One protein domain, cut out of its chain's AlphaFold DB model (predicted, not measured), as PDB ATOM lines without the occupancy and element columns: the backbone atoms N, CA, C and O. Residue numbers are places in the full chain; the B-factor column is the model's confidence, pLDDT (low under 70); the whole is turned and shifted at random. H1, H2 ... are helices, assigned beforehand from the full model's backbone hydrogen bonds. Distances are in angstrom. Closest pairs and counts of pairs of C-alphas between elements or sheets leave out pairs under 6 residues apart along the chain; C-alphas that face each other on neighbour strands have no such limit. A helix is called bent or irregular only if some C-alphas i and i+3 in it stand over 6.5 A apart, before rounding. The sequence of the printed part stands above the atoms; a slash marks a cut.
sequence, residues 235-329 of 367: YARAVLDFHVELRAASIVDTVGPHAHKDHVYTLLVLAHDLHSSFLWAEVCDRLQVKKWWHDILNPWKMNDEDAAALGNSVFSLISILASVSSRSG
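What this domain is: This is residues 235 to 329 of the 367 residues of an uncharacterized protein of Apiotrichum porosum (UniProt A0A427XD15). H2 lies in the middle of a compact all-helix domain, with H3 and kinked H1 on one side and kinked H4 crossing it on the other. The 95 printed residues include four named helices, H1 to H4, and no named strand; the radius of gyration of the C-alphas is 12.8 A and the spans are 38 by 29 by 25 A.

Where its parts are: H1, residues 235 to 255, begins at C-alpha 235 (55.952, 11.142, 26.461), spans 26.3 A and is irregular: C-alphas 246 and 249 are 8.3 A apart. H2 is residues 261 to 273, 18.2 A; H3 is 277 to 288, 15.9 A. H4, residues 304 to 328, spans 25.6 A to C-alpha 328 (57.198, -25.077, 18.893) and is irregular: C-alphas 309 and 312 are 9.2 A apart.

How they stand to each other: H1, H2 and H3 form an up-and-down bundle, each running against the one before. Residues 309 to 317 of H4 touch H2 about perpendicular, 75 degrees, closest at C-alphas Leu 310 and Tyr 265, 6.3 A. H1 and H4 are apart. Every O i to N i+4 pair is within hydrogen-bond range in H2 and H3, 15 of 17 in H1 and 16 of 21 in H4.

The domain as a whole: The printed part has no cut. The H3 to H4 link is long; residues 326 to 329 have pLDDT under 70.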
ATOM      1  N   TYR A 235      56.075  11.438  25.036       86.56
ATOM      2  CA  TYR A 235      55.952  11.142  26.461       86.56
ATOM      3  C   TYR A 235      54.834  10.131  26.732       86.56
ATOM      4  O   TYR A 235      55.048   9.151  27.441       86.56
ATOM      5  N   ALA A 236      53.659  10.330  26.124       88.94
ATOM      6  CA  ALA A 236      52.530   9.412  26.261       88.94
ATOM      7  C   ALA A 236      52.889   8.008  25.764       88.94
ATOM      8  O   ALA A 236      52.588   7.023  26.432       88.94
ATOM      9  N   ARG A 237      53.592   7.925  24.625       91.19
ATOM     10  CA  ARG A 237      54.092   6.661  24.083       91.19
ATOM     11  C   ARG A 237      55.060   5.983  25.050       91.19
ATOM     12  O   ARG A 237      54.836   4.837  25.401       91.19
ATOM     13  N   ALA A 238      56.057   6.705  25.561       89.06
ATOM     14  CA  ALA A 238      57.025   6.144  26.506       89.06
ATOM     15  C   ALA A 238      56.371   5.644  27.809       89.06
ATOM     16  O   ALA A 238      56.747   4.596  28.336       89.06
ATOM     17  N   VAL A 239      55.382   6.374  28.336       89.62
ATOM     18  CA  VAL A 239      54.622   5.945  29.521       89.62
ATOM     19  C   VAL A 239      53.774   4.711  29.210       89.62
ATOM     20  O   VAL A 239      53.679   3.819  30.055       89.62
ATOM     21  N   LEU A 240      53.180   4.632  28.015       92.69
ATOM     22  CA  LEU A 240      52.397   3.478  27.583       92.69
ATOM     23  C   LEU A 240      53.277   2.246  27.399       92.69
ATOM     24  O   LEU A 240      52.937   1.207  27.956       92.69
ATOM     25  N   ASP A 241      54.409   2.374  26.707       91.12
ATOM     26  CA  ASP A 241      55.394   1.302  26.531       91.12
ATOM     27  C   ASP A 241      55.792   0.734  27.898       91.12
ATOM     28  O   ASP A 241      55.657  -0.461  28.155       91.12
ATOM     29  N   PHE A 242      56.173   1.613  28.830       88.50
ATOM     30  CA  PHE A 242      56.554   1.217  30.182       88.50
ATOM     31  C   PHE A 242      55.413   0.535  30.951       88.50
ATOM     32  O   PHE A 242      55.623  -0.472  31.630       88.50
ATOM     33  N   HIS A 243      54.193   1.072  30.860       90.25
ATOM     34  CA  HIS A 243      53.026   0.482  31.509       90.25
ATOM     35  C   HIS A 243      52.729  -0.916  30.962       90.25
ATOM     36  O   HIS A 243      52.511  -1.851  31.735       90.25
ATOM     37  N   VAL A 244      52.749  -1.061  29.637       92.44
ATOM     38  CA  VAL A 244      52.493  -2.316  28.935       92.44
ATOM     39  C   VAL A 244      53.551  -3.359  29.276       92.44
ATOM     40  O   VAL A 244      53.192  -4.491  29.583       92.44
ATOM     41  N   GLU A 245      54.832  -2.990  29.313       89.44
ATOM     42  CA  GLU A 245      55.902  -3.906  29.722       89.44
ATOM     43  C   GLU A 245      55.715  -4.411  31.158       89.44
ATOM     44  O   GLU A 245      55.808  -5.611  31.412       89.44
ATOM     45  N   LEU A 246      55.389  -3.521  32.102       89.44
ATOM     46  CA  LEU A 246      55.180  -3.901  33.504       89.44
ATOM     47  C   LEU A 246      53.922  -4.742  33.736       89.44
ATOM     48  O   LEU A 246      53.835  -5.460  34.736       89.44
ATOM     49  N   ARG A 247      52.914  -4.604  32.872       92.12
ATOM     50  CA  ARG A 247      51.589  -5.209  33.047       92.12
ATOM     51  C   ARG A 247      51.251  -6.242  31.978       92.12
ATOM     52  O   ARG A 247      50.105  -6.681  31.949       92.12
ATOM     53  N   ALA A 248      52.217  -6.674  31.168       92.19
ATOM     54  CA  ALA A 248      51.998  -7.557  30.022       92.19
ATOM     55  C   ALA A 248      51.132  -8.780  30.367       92.19
ATOM     56  O   ALA A 248      50.079  -8.969  29.762       92.19
ATOM     57  N   ALA A 249      51.501  -9.534  31.409       93.50
ATOM     58  CA  ALA A 249      50.739 -10.702  31.861       93.50
ATOM     59  C   ALA A 249      49.285 -10.351  32.220       93.50
ATOM     60  O   ALA A 249      48.355 -11.012  31.774       93.50
ATOM     61  N   SER A 250      49.077  -9.263  32.971       93.25
ATOM     62  CA  SER A 250      47.736  -8.813  33.360       93.25
ATOM     63  C   SER A 250      46.905  -8.381  32.155       93.25
ATOM     64  O   SER A 250      45.718  -8.685  32.114       93.25
ATOM     65  N   ILE A 251      47.501  -7.673  31.191       94.06
ATOM     66  CA  ILE A 251      46.822  -7.227  29.966       94.06
ATOM     67  C   ILE A 251      46.374  -8.448  29.158       94.06
ATOM     68  O   ILE A 251      45.207  -8.540  28.782       94.06
ATOM     69  N   VAL A 252      47.267  -9.414  28.952       94.44
ATOM     70  CA  VAL A 252      46.985 -10.664  28.232       94.44
ATOM     71  C   VAL A 252      45.913 -11.485  28.958       94.44
ATOM     72  O   VAL A 252      44.987 -11.999  28.329       94.44
ATOM     73  N   ASP A 253      45.969 -11.551  30.288       92.50
ATOM     74  CA  ASP A 253      44.972 -12.261  31.091       92.50
ATOM     75  C   ASP A 253      43.593 -11.575  31.069       92.50
ATOM     76  O   ASP A 253      42.585 -12.274  31.159       92.50
ATOM     77  N   THR A 254      43.511 -10.248  30.873       92.06
ATOM     78  CA  THR A 254      42.211  -9.567  30.681       92.06
ATOM     79  C   THR A 254      41.509  -9.966  29.385       92.06
ATOM     80  O   THR A 254      40.283  -9.905  29.318       92.06
ATOM     81  N   VAL A 255      42.267 -10.390  28.368       94.81
ATOM     82  CA  VAL A 255      41.710 -10.910  27.113       94.81
ATOM     83  C   VAL A 255      41.120 -12.301  27.360       94.81
ATOM     84  O   VAL A 255      39.974 -12.563  27.000       94.81
ATOM     85  N   GLY A 256      41.863 -13.162  28.060       93.94
ATOM     86  CA  GLY A 256      41.394 -14.475  28.506       93.94
ATOM     87  C   GLY A 256      41.263 -15.526  27.386       93.94
ATOM     88  O   GLY A 256      41.385 -15.213  26.201       93.94
ATOM     89  N   PRO A 257      41.007 -16.802  27.731       94.31
ATOM     90  CA  PRO A 257      41.055 -17.927  26.785       94.31
ATOM     91  C   PRO A 257      39.940 -17.932  25.733       94.31
ATOM     92  O   PRO A 257      40.126 -18.471  24.645       94.31
ATOM     93  N   HIS A 258      38.784 -17.347  26.054       93.81
ATOM     94  CA  HIS A 258      37.575 -17.351  25.219       93.81
ATOM     95  C   HIS A 258      37.292 -15.975  24.607       93.81
ATOM     96  O   HIS A 258      36.141 -15.594  24.408       93.81
ATOM     97  N   ALA A 259      38.348 -15.198  24.375       92.62
ATOM     98  CA  ALA A 259      38.246 -13.864  23.812       92.62
ATOM     99  C   ALA A 259      37.642 -13.868  22.404       92.62
ATOM    100  O   ALA A 259      37.878 -14.782  21.613       92.62
ATOM    101  N   HIS A 260      36.937 -12.784  22.076       93.94
ATOM    102  CA  HIS A 260      36.573 -12.501  20.694       93.94
ATOM    103  C   HIS A 260      37.828 -12.259  19.849       93.94
ATOM    104  O   HIS A 260      38.822 -11.708  20.335       93.94
ATOM    105  N   LYS A 261      37.750 -12.633  18.570       93.88
ATOM    106  CA  LYS A 261      38.840 -12.541  17.595       93.88
ATOM    107  C   LYS A 261      39.468 -11.145  17.548       93.88
ATOM    108  O   LYS A 261      40.683 -11.016  17.670       93.88
ATOM    109  N   ASP A 262      38.632 -10.109  17.539       93.44
ATOM    110  CA  ASP A 262      39.066  -8.707  17.485       93.44
ATOM    111  C   ASP A 262      39.946  -8.292  18.667       93.44
ATOM    112  O   ASP A 262      40.892  -7.527  18.498       93.44
ATOM    113  N   HIS A 263      39.680  -8.802  19.874       94.56
ATOM    114  CA  HIS A 263      40.501  -8.484  21.044       94.56
ATOM    115  C   HIS A 263      41.879  -9.142  20.958       94.56
ATOM    116  O   HIS A 263      42.876  -8.524  21.327       94.56
ATOM    117  N   VAL A 264      41.942 -10.372  20.438       95.56
ATOM    118  CA  VAL A 264      43.209 -11.082  20.221       95.56
ATOM    119  C   VAL A 264      44.024 -10.389  19.126       95.56
ATOM    120  O   VAL A 264      45.227 -10.198  19.279       95.56
ATOM    121  N   TYR A 265      43.381  -9.939  18.049       95.44
ATOM    122  CA  TYR A 265      44.048  -9.180  16.988       95.44
ATOM    123  C   TYR A 265      44.505  -7.804  17.461       95.44
ATOM    124  O   TYR A 265      45.653  -7.434  17.225       95.44
ATOM    125  N   THR A 266      43.681  -7.102  18.238       95.69
ATOM    126  CA  THR A 266      44.077  -5.844  18.886       95.69
ATOM    127  C   THR A 266      45.299  -6.047  19.786       95.69
ATOM    128  O   THR A 266      46.210  -5.223  19.769       95.69
ATOM    129  N   LEU A 267      45.368  -7.158  20.530       96.38
ATOM    130  CA  LEU A 267      46.531  -7.514  21.348       96.38
ATOM    131  C   LEU A 267      47.795  -7.725  20.506       96.38
ATOM    132  O   LEU A 267      48.854  -7.223  20.879       96.38
ATOM    133  N   LEU A 268      47.692  -8.443  19.384       94.69
ATOM    134  CA  LEU A 268      48.826  -8.686  18.488       94.69
ATOM    135  C   LEU A 268      49.339  -7.406  17.837       94.69
ATOM    136  O   LEU A 268      50.545  -7.160  17.839       94.69
ATOM    137  N   VAL A 269      48.426  -6.590  17.306       94.19
ATOM    138  CA  VAL A 269      48.767  -5.302  16.695       94.19
ATOM    139  C   VAL A 269      49.419  -4.401  17.736       94.19
ATOM    140  O   VAL A 269      50.498  -3.879  17.490       94.19
ATOM    141  N   LEU A 270      48.855  -4.310  18.945       94.88
ATOM    142  CA  LEU A 270      49.452  -3.543  20.038       94.88
ATOM    143  C   LEU A 270      50.860  -4.043  20.406       94.88
ATOM    144  O   LEU A 270      51.776  -3.242  20.575       94.88
ATOM    145  N   ALA A 271      51.056  -5.359  20.528       93.94
ATOM    146  CA  ALA A 271      52.362  -5.936  20.842       93.94
ATOM    147  C   ALA A 271      53.405  -5.628  19.755       93.94
ATOM    148  O   ALA A 271      54.577  -5.394  20.060       93.94
ATOM    149  N   HIS A 272      52.985  -5.630  18.489       91.81
ATOM    150  CA  HIS A 272      53.826  -5.305  17.341       91.81
ATOM    151  C   HIS A 272      54.168  -3.820  17.262       91.81
ATOM    152  O   HIS A 272      55.350  -3.488  17.205       91.81
ATOM    153  N   ASP A 273      53.163  -2.955  17.355       91.00
ATOM    154  CA  ASP A 273      53.283  -1.501  17.252       91.00
ATOM    155  C   ASP A 273      54.162  -0.894  18.358       91.00
ATOM    156  O   ASP A 273      54.951   0.027  18.121       91.00
ATOM    157  N   LEU A 274      54.047  -1.426  19.579       90.62
ATOM    158  CA  LEU A 274      54.888  -1.029  20.713       90.62
ATOM    159  C   LEU A 274      56.245  -1.749  20.716       90.62
ATOM    160  O   LEU A 274      57.076  -1.495  21.583       90.62
ATOM    161  N   HIS A 275      56.469  -2.690  19.792       88.75
ATOM    162  CA  HIS A 275      57.621  -3.595  19.792       88.75
ATOM    163  C   HIS A 275      57.844  -4.280  21.157       88.75
ATOM    164  O   HIS A 275      58.976  -4.519  21.589       88.75
ATOM    165  N   SER A 276      56.753  -4.605  21.858       88.62
ATOM    166  CA  SER A 276      56.801  -5.086  23.237       88.62
ATOM    167  C   SER A 276      57.158  -6.569  23.291       88.62
ATOM    168  O   SER A 276      56.313  -7.453  23.139       88.62
ATOM    169  N   SER A 277      58.433  -6.854  23.560       86.50
ATOM    170  CA  SER A 277      58.922  -8.228  23.747       86.50
ATOM    171  C   SER A 277      58.213  -8.974  24.888       86.50
ATOM    172  O   SER A 277      58.016 -10.184  24.790       86.50
ATOM    173  N   PHE A 278      57.782  -8.264  25.937       86.06
ATOM    174  CA  PHE A 278      57.055  -8.844  27.067       86.06
ATOM    175  C   PHE A 278      55.638  -9.270  26.683       86.06
ATOM    176  O   PHE A 278      55.243 -10.389  27.001       86.06
ATOM    177  N   LEU A 279      54.890  -8.430  25.953       90.19
ATOM    178  CA  LEU A 279      53.582  -8.840  25.433       90.19
ATOM    179  C   LEU A 279      53.712 -10.039  24.497       90.19
ATOM    180  O   LEU A 279      52.945 -10.989  24.622       90.19
ATOM    181  N   TRP A 280      54.703 -10.029  23.602       90.81
ATOM    182  CA  TRP A 280      54.952 -11.165  22.715       90.81
ATOM    183  C   TRP A 280      55.276 -12.448  23.476       90.81
ATOM    184  O   TRP A 280      54.773 -13.508  23.106       90.81
ATOM    185  N   ALA A 281      56.079 -12.366  24.538       86.88
ATOM    186  CA  ALA A 281      56.402 -13.515  25.377       86.88
ATOM    187  C   ALA A 281      55.149 -14.099  26.043       86.88
ATOM    188  O   ALA A 281      54.935 -15.306  25.977       86.88
ATOM    189  N   GLU A 282      54.293 -13.250  26.613       93.38
ATOM    190  CA  GLU A 282      53.044 -13.678  27.250       93.38
ATOM    191  C   GLU A 282      52.044 -14.250  26.234       93.38
ATOM    192  O   GLU A 282      51.453 -15.300  26.475       93.38
ATOM    193  N   VAL A 283      51.894 -13.631  25.056       91.62
ATOM    194  CA  VAL A 283      51.074 -14.182  23.962       91.62
ATOM    195  C   VAL A 283      51.584 -15.564  23.551       91.62
ATOM    196  O   VAL A 283      50.796 -16.502  23.439       91.62
ATOM    197  N   CYS A 284      52.899 -15.710  23.361       87.50
ATOM    198  CA  CYS A 284      53.501 -16.989  22.993       87.50
ATOM    199  C   CYS A 284      53.331 -18.041  24.093       87.50
ATOM    200  O   CYS A 284      53.039 -19.184  23.762       87.50
ATOM    201  N   ASP A 285      53.464 -17.682  25.373       86.38
ATOM    202  CA  ASP A 285      53.216 -18.588  26.503       86.38
ATOM    203  C   ASP A 285      51.762 -19.082  26.518       86.38
ATOM    204  O   ASP A 285      51.502 -20.288  26.551       86.38
ATOM    205  N   ARG A 286      50.794 -18.162  26.416       91.12
ATOM    206  CA  ARG A 286      49.368 -18.514  26.404       91.12
ATOM    207  C   ARG A 286      49.004 -19.380  25.198       91.12
ATOM    208  O   ARG A 286      48.270 -20.355  25.362       91.12
ATOM    209  N   LEU A 287      49.568 -19.088  24.027       86.50
ATOM    210  CA  LEU A 287      49.385 -19.890  22.819       86.50
ATOM    211  C   LEU A 287      50.050 -21.272  22.951       86.50
ATOM    212  O   LEU A 287      49.398 -22.291  22.759       86.50
ATOM    213  N   GLN A 288      51.330 -21.339  23.327       81.31
ATOM    214  CA  GLN A 288      52.106 -22.584  23.333       81.31
ATOM    215  C   GLN A 288      51.744 -23.525  24.474       81.31
ATOM    216  O   GLN A 288      51.531 -24.720  24.246       81.31
ATOM    217  N   VAL A 289      51.712 -22.992  25.693       81.62
ATOM    218  CA  VAL A 289      51.596 -23.772  26.926       81.62
ATOM    219  C   VAL A 289      50.133 -23.992  27.268       81.62
ATOM    220  O   VAL A 289      49.726 -25.119  27.541       81.62
ATOM    221  N   LYS A 290      49.323 -22.928  27.215       84.25
ATOM    222  CA  LYS A 290      47.909 -22.997  27.605       84.25
ATOM    223  C   LYS A 290      46.952 -23.282  26.449       84.25
ATOM    224  O   LYS A 290      45.769 -23.493  26.706       84.25
ATOM    225  N   LYS A 291      47.448 -23.307  25.206       86.50
ATOM    226  CA  LYS A 291      46.653 -23.528  23.984       86.50
ATOM    227  C   LYS A 291      45.547 -22.489  23.778       86.50
ATOM    228  O   LYS A 291      44.558 -22.755  23.099       86.50
ATOM    229  N   TRP A 292      45.697 -21.298  24.358       91.19
ATOM    230  CA  TRP A 292      44.744 -20.207  24.168       91.19
ATOM    231  C   TRP A 292      44.818 -19.719  22.723       91.19
ATOM    232  O   TRP A 292      45.903 -19.609  22.162       91.19
ATOM    233  N   TRP A 293      43.662 -19.433  22.125       93.31
ATOM    234  CA  TRP A 293      43.546 -18.820  20.793       93.31
ATOM    235  C   TRP A 293      44.159 -19.612  19.632       93.31
ATOM    236  O   TRP A 293      44.338 -19.049  18.557       93.31
ATOM    237  N   HIS A 294      44.433 -20.909  19.803       88.19
ATOM    238  CA  HIS A 294      44.955 -21.783  18.745       88.19
ATOM    239  C   HIS A 294      44.152 -21.687  17.439       88.19
ATOM    240  O   HIS A 294      44.729 -21.626  16.359       88.19
ATOM    241  N   ASP A 295      42.822 -21.632  17.527       86.56
ATOM    242  CA  ASP A 295      41.958 -21.533  16.348       86.56
ATOM    243  C   ASP A 295      41.912 -20.127  15.734       86.56
ATOM    244  O   ASP A 295      41.570 -19.984  14.564       86.56
ATOM    245  N   ILE A 296      42.275 -19.095  16.501       90.62
ATOM    246  CA  ILE A 296      42.264 -17.687  16.077       90.62
ATOM    247  C   ILE A 296      43.618 -17.276  15.477       90.62
ATOM    248  O   ILE A 296      43.672 -16.542  14.492       90.62
ATOM    249  N   LEU A 297      44.715 -17.740  16.081       88.06
ATOM    250  CA  LEU A 297      46.096 -17.370  15.752       88.06
ATOM    251  C   LEU A 297      46.818 -18.421  14.908       88.06
ATOM    252  O   LEU A 297      48.048 -18.478  14.896       88.06
ATOM    253  N   ASN A 298      46.063 -19.257  14.204       84.69
ATOM    254  CA  ASN A 298      46.608 -20.174  13.220       84.69
ATOM    255  C   ASN A 298      46.827 -19.417  11.896       84.69
ATOM    256  O   ASN A 298      45.842 -19.134  11.210       84.69
ATOM    257  N   PRO A 299      48.080 -19.114  11.501       82.38
ATOM    258  CA  PRO A 299      48.340 -18.324  10.298       82.38
ATOM    259  C   PRO A 299      47.890 -19.021   9.004       82.38
ATOM    260  O   PRO A 299      47.683 -18.353   8.002       82.38
ATOM    261  N   TRP A 300      47.686 -20.344   9.019       79.38
ATOM    262  CA  TRP A 300      47.191 -21.116   7.872       79.38
ATOM    263  C   TRP A 300      45.662 -21.127   7.742       79.38
ATOM    264  O   TRP A 300      45.144 -21.598   6.733       79.38
ATOM    265  N   LYS A 301      44.929 -20.662   8.762       82.88
ATOM    266  CA  LYS A 301      43.458 -20.555   8.746       82.88
ATOM    267  C   LYS A 301      42.964 -19.110   8.632       82.88
ATOM    268  O   LYS A 301      41.753 -18.899   8.651       82.88
ATOM    269  N   MET A 302      43.874 -18.139   8.557       85.75
ATOM    270  CA  MET A 302      43.513 -16.731   8.407       85.75
ATOM    271  C   MET A 302      42.936 -16.485   7.012       85.75
ATOM    272  O   MET A 302      43.521 -16.907   6.015       85.75
ATOM    273  N   ASN A 303      41.781 -15.827   6.959       86.31
ATOM    274  CA  ASN A 303      41.136 -15.411   5.714       86.31
ATOM    275  C   ASN A 303      41.436 -13.928   5.406       86.31
ATOM    276  O   ASN A 303      42.146 -13.251   6.152       86.31
ATOM    277  N   ASP A 304      40.880 -13.411   4.311       86.25
ATOM    278  CA  ASP A 304      41.093 -12.015   3.907       86.25
ATOM    279  C   ASP A 304      40.514 -11.009   4.920       86.25
ATOM    280  O   ASP A 304      41.074  -9.931   5.111       86.25
ATOM    281  N   GLU A 305      39.430 -11.367   5.619       89.31
ATOM    282  CA  GLU A 305      38.846 -10.539   6.686       89.31
ATOM    283  C   GLU A 305      39.810 -10.409   7.874       89.31
ATOM    284  O   GLU A 305      39.968  -9.326   8.442       89.31
ATOM    285  N   ASP A 306      40.522 -11.486   8.207       89.12
ATOM    286  CA  ASP A 306      41.534 -11.503   9.263       89.12
ATOM    287  C   ASP A 306      42.748 -10.672   8.885       89.12
ATOM    288  O   ASP A 306      43.253  -9.887   9.690       89.12
ATOM    289  N   ALA A 307      43.198 -10.812   7.638       84.44
ATOM    290  CA  ALA A 307      44.280 -10.005   7.103       84.44
ATOM    291  C   ALA A 307      43.920  -8.511   7.136       84.44
ATOM    292  O   ALA A 307      44.735  -7.692   7.568       84.44
ATOM    293  N   ALA A 308      42.684  -8.164   6.765       85.00
ATOM    294  CA  ALA A 308      42.179  -6.798   6.836       85.00
ATOM    295  C   ALA A 308      42.126  -6.273   8.282       85.00
ATOM    296  O   ALA A 308      42.510  -5.130   8.530       85.00
ATOM    297  N   ALA A 309      41.722  -7.106   9.247       86.88
ATOM    298  CA  ALA A 309      41.673  -6.740  10.663       86.88
ATOM    299  C   ALA A 309      43.066  -6.502  11.282       86.88
ATOM    300  O   ALA A 309      43.213  -5.654  12.163       86.88
ATOM    301  N   LEU A 310      44.097  -7.214  10.815       86.69
ATOM    302  CA  LEU A 310      45.492  -7.013  11.231       86.69
ATOM    303  C   LEU A 310      46.150  -5.791  10.560       86.69
ATOM    304  O   LEU A 310      47.179  -5.298  11.034       86.69
ATOM    305  N   GLY A 311      45.553  -5.287   9.477       87.38
ATOM    306  CA  GLY A 311      45.951  -4.060   8.796       87.38
ATOM    307  C   GLY A 311      47.361  -4.112   8.201       87.38
ATOM    308  O   GLY A 311      47.844  -5.148   7.749       87.38
ATOM    309  N   ASN A 312      48.054  -2.972   8.213       84.56
ATOM    310  CA  ASN A 312      49.347  -2.804   7.532       84.56
ATOM    311  C   ASN A 312      50.471  -3.700   8.085       84.56
ATOM    312  O   ASN A 312      51.472  -3.925   7.405       84.56
ATOM    313  N   SER A 313      50.320  -4.213   9.306       81.62
ATOM    314  CA  SER A 313      51.316  -5.062   9.968       81.62
ATOM    315  C   SER A 313      51.102  -6.558   9.706       81.62
ATOM    316  O   SER A 313      51.884  -7.374  10.199       81.62
ATOM    317  N   VAL A 314      50.090  -6.936   8.911       87.25
ATOM    318  CA  VAL A 314      49.682  -8.331   8.672       87.25
ATOM    319  C   VAL A 314      50.845  -9.242   8.269       87.25
ATOM    320  O   VAL A 314      51.033 -10.291   8.882       87.25
ATOM    321  N   PHE A 315      51.693  -8.830   7.322       81.56
ATOM    322  CA  PHE A 315      52.818  -9.648   6.853       81.56
ATOM    323  C   PHE A 315      53.806  -9.970   7.980       81.56
ATOM    324  O   PHE A 315      54.234 -11.114   8.156       81.56
ATOM    325  N   SER A 316      54.161  -8.955   8.770       81.06
ATOM    326  CA  SER A 316      55.107  -9.107   9.873       81.06
ATOM    327  C   SER A 316      54.512  -9.966  10.988       81.06
ATOM    328  O   SER A 316      55.185 -10.863  11.493       81.06
ATOM    329  N   LEU A 317      53.236  -9.750  11.311       87.44
ATOM    330  CA  LEU A 317      52.502 -10.522  12.310       87.44
ATOM    331  C   LEU A 317      52.393 -12.002  11.919       87.44
ATOM    332  O   LEU A 317      52.754 -12.867  12.719       87.44
ATOM    333  N   ILE A 318      51.985 -12.303  10.684       85.62
ATOM    334  CA  ILE A 318      51.897 -13.679  10.170       85.62
ATOM    335  C   ILE A 318      53.277 -14.345  10.169       85.62
ATOM    336  O   ILE A 318      53.404 -15.484  10.611       85.62
ATOM    337  N   SER A 319      54.326 -13.633   9.750       80.12
ATOM    338  CA  SER A 319      55.699 -14.158   9.741       80.12
ATOM    339  C   SER A 319      56.193 -14.528  11.143       80.12
ATOM    340  O   SER A 319      56.820 -15.576  11.334       80.12
ATOM    341  N   ILE A 320      55.883 -13.700  12.148       80.25
ATOM    342  CA  ILE A 320      56.193 -13.988  13.554       80.25
ATOM    343  C   ILE A 320      55.409 -15.220  14.016       80.25
ATOM    344  O   ILE A 320      56.011 -16.160  14.537       80.25
ATOM    345  N   LEU A 321      54.095 -15.269  13.778       83.62
ATOM    346  CA  LEU A 321      53.247 -16.397  14.179       83.62
ATOM    347  C   LEU A 321      53.679 -17.714  13.520       83.62
ATOM    348  O   LEU A 321      53.771 -18.737  14.202       83.62
ATOM    349  N   ALA A 322      54.016 -17.703  12.230       79.44
ATOM    350  CA  ALA A 322      54.525 -18.868  11.507       79.44
ATOM    351  C   ALA A 322      55.882 -19.340  12.063       79.44
ATOM    352  O   ALA A 322      56.115 -20.539  12.233       79.44
ATOM    353  N   SER A 323      56.762 -18.403  12.430       73.69
ATOM    354  CA  SER A 323      58.060 -18.709  13.048       73.69
ATOM    355  C   SER A 323      57.917 -19.314  14.446       73.69
ATOM    356  O   SER A 323      58.644 -20.238  14.815       73.69
ATOM    357  N   VAL A 324      56.970 -18.809  15.238       71.88
ATOM    358  CA  VAL A 324      56.639 -19.356  16.560       71.88
ATOM    359  C   VAL A 324      56.077 -20.767  16.406       71.88
ATOM    360  O   VAL A 324      56.510 -21.680  17.108       71.88
ATOM    361  N   SER A 325      55.171 -20.955  15.450       71.56
ATOM    362  CA  SER A 325      54.504 -22.220  15.142       71.56
ATOM    363  C   SER A 325      55.467 -23.335  14.734       71.56
ATOM    364  O   SER A 325      55.381 -24.442  15.264       71.56
ATOM    365  N   SER A 326      56.415 -23.036  13.840       65.88
ATOM    366  CA  SER A 326      57.394 -24.011  13.346       65.88
ATOM    367  C   SER A 326      58.371 -24.468  14.431       65.88
ATOM    368  O   SER A 326      58.651 -25.657  14.549       65.88
ATOM    369  N   ARG A 327      58.850 -23.547  15.280       62.66
ATOM    370  CA  ARG A 327      59.794 -23.862  16.370       62.66
ATOM    371  C   ARG A 327      59.181 -24.680  17.498       62.66
ATOM    372  O   ARG A 327      59.883 -25.438  18.156       62.66
ATOM    373  N   SER A 328      57.898 -24.471  17.759       62.47
ATOM    374  CA  SER A 328      57.198 -25.077  18.893       62.47
ATOM    375  C   SER A 328      56.443 -26.353  18.528       62.47
ATOM    376  O   SER A 328      55.908 -27.007  19.421       62.47
ATOM    377  N   GLY A 329      56.371 -26.702  17.238       62.03
ATOM    378  CA  GLY A 329      55.566 -27.827  16.763       62.03
ATOM    379  C   GLY A 329      54.081 -27.672  17.104       62.03
ATOM    380  O   GLY A 329      53.378 -28.671  17.213       62.03
TER     381      GLY A 329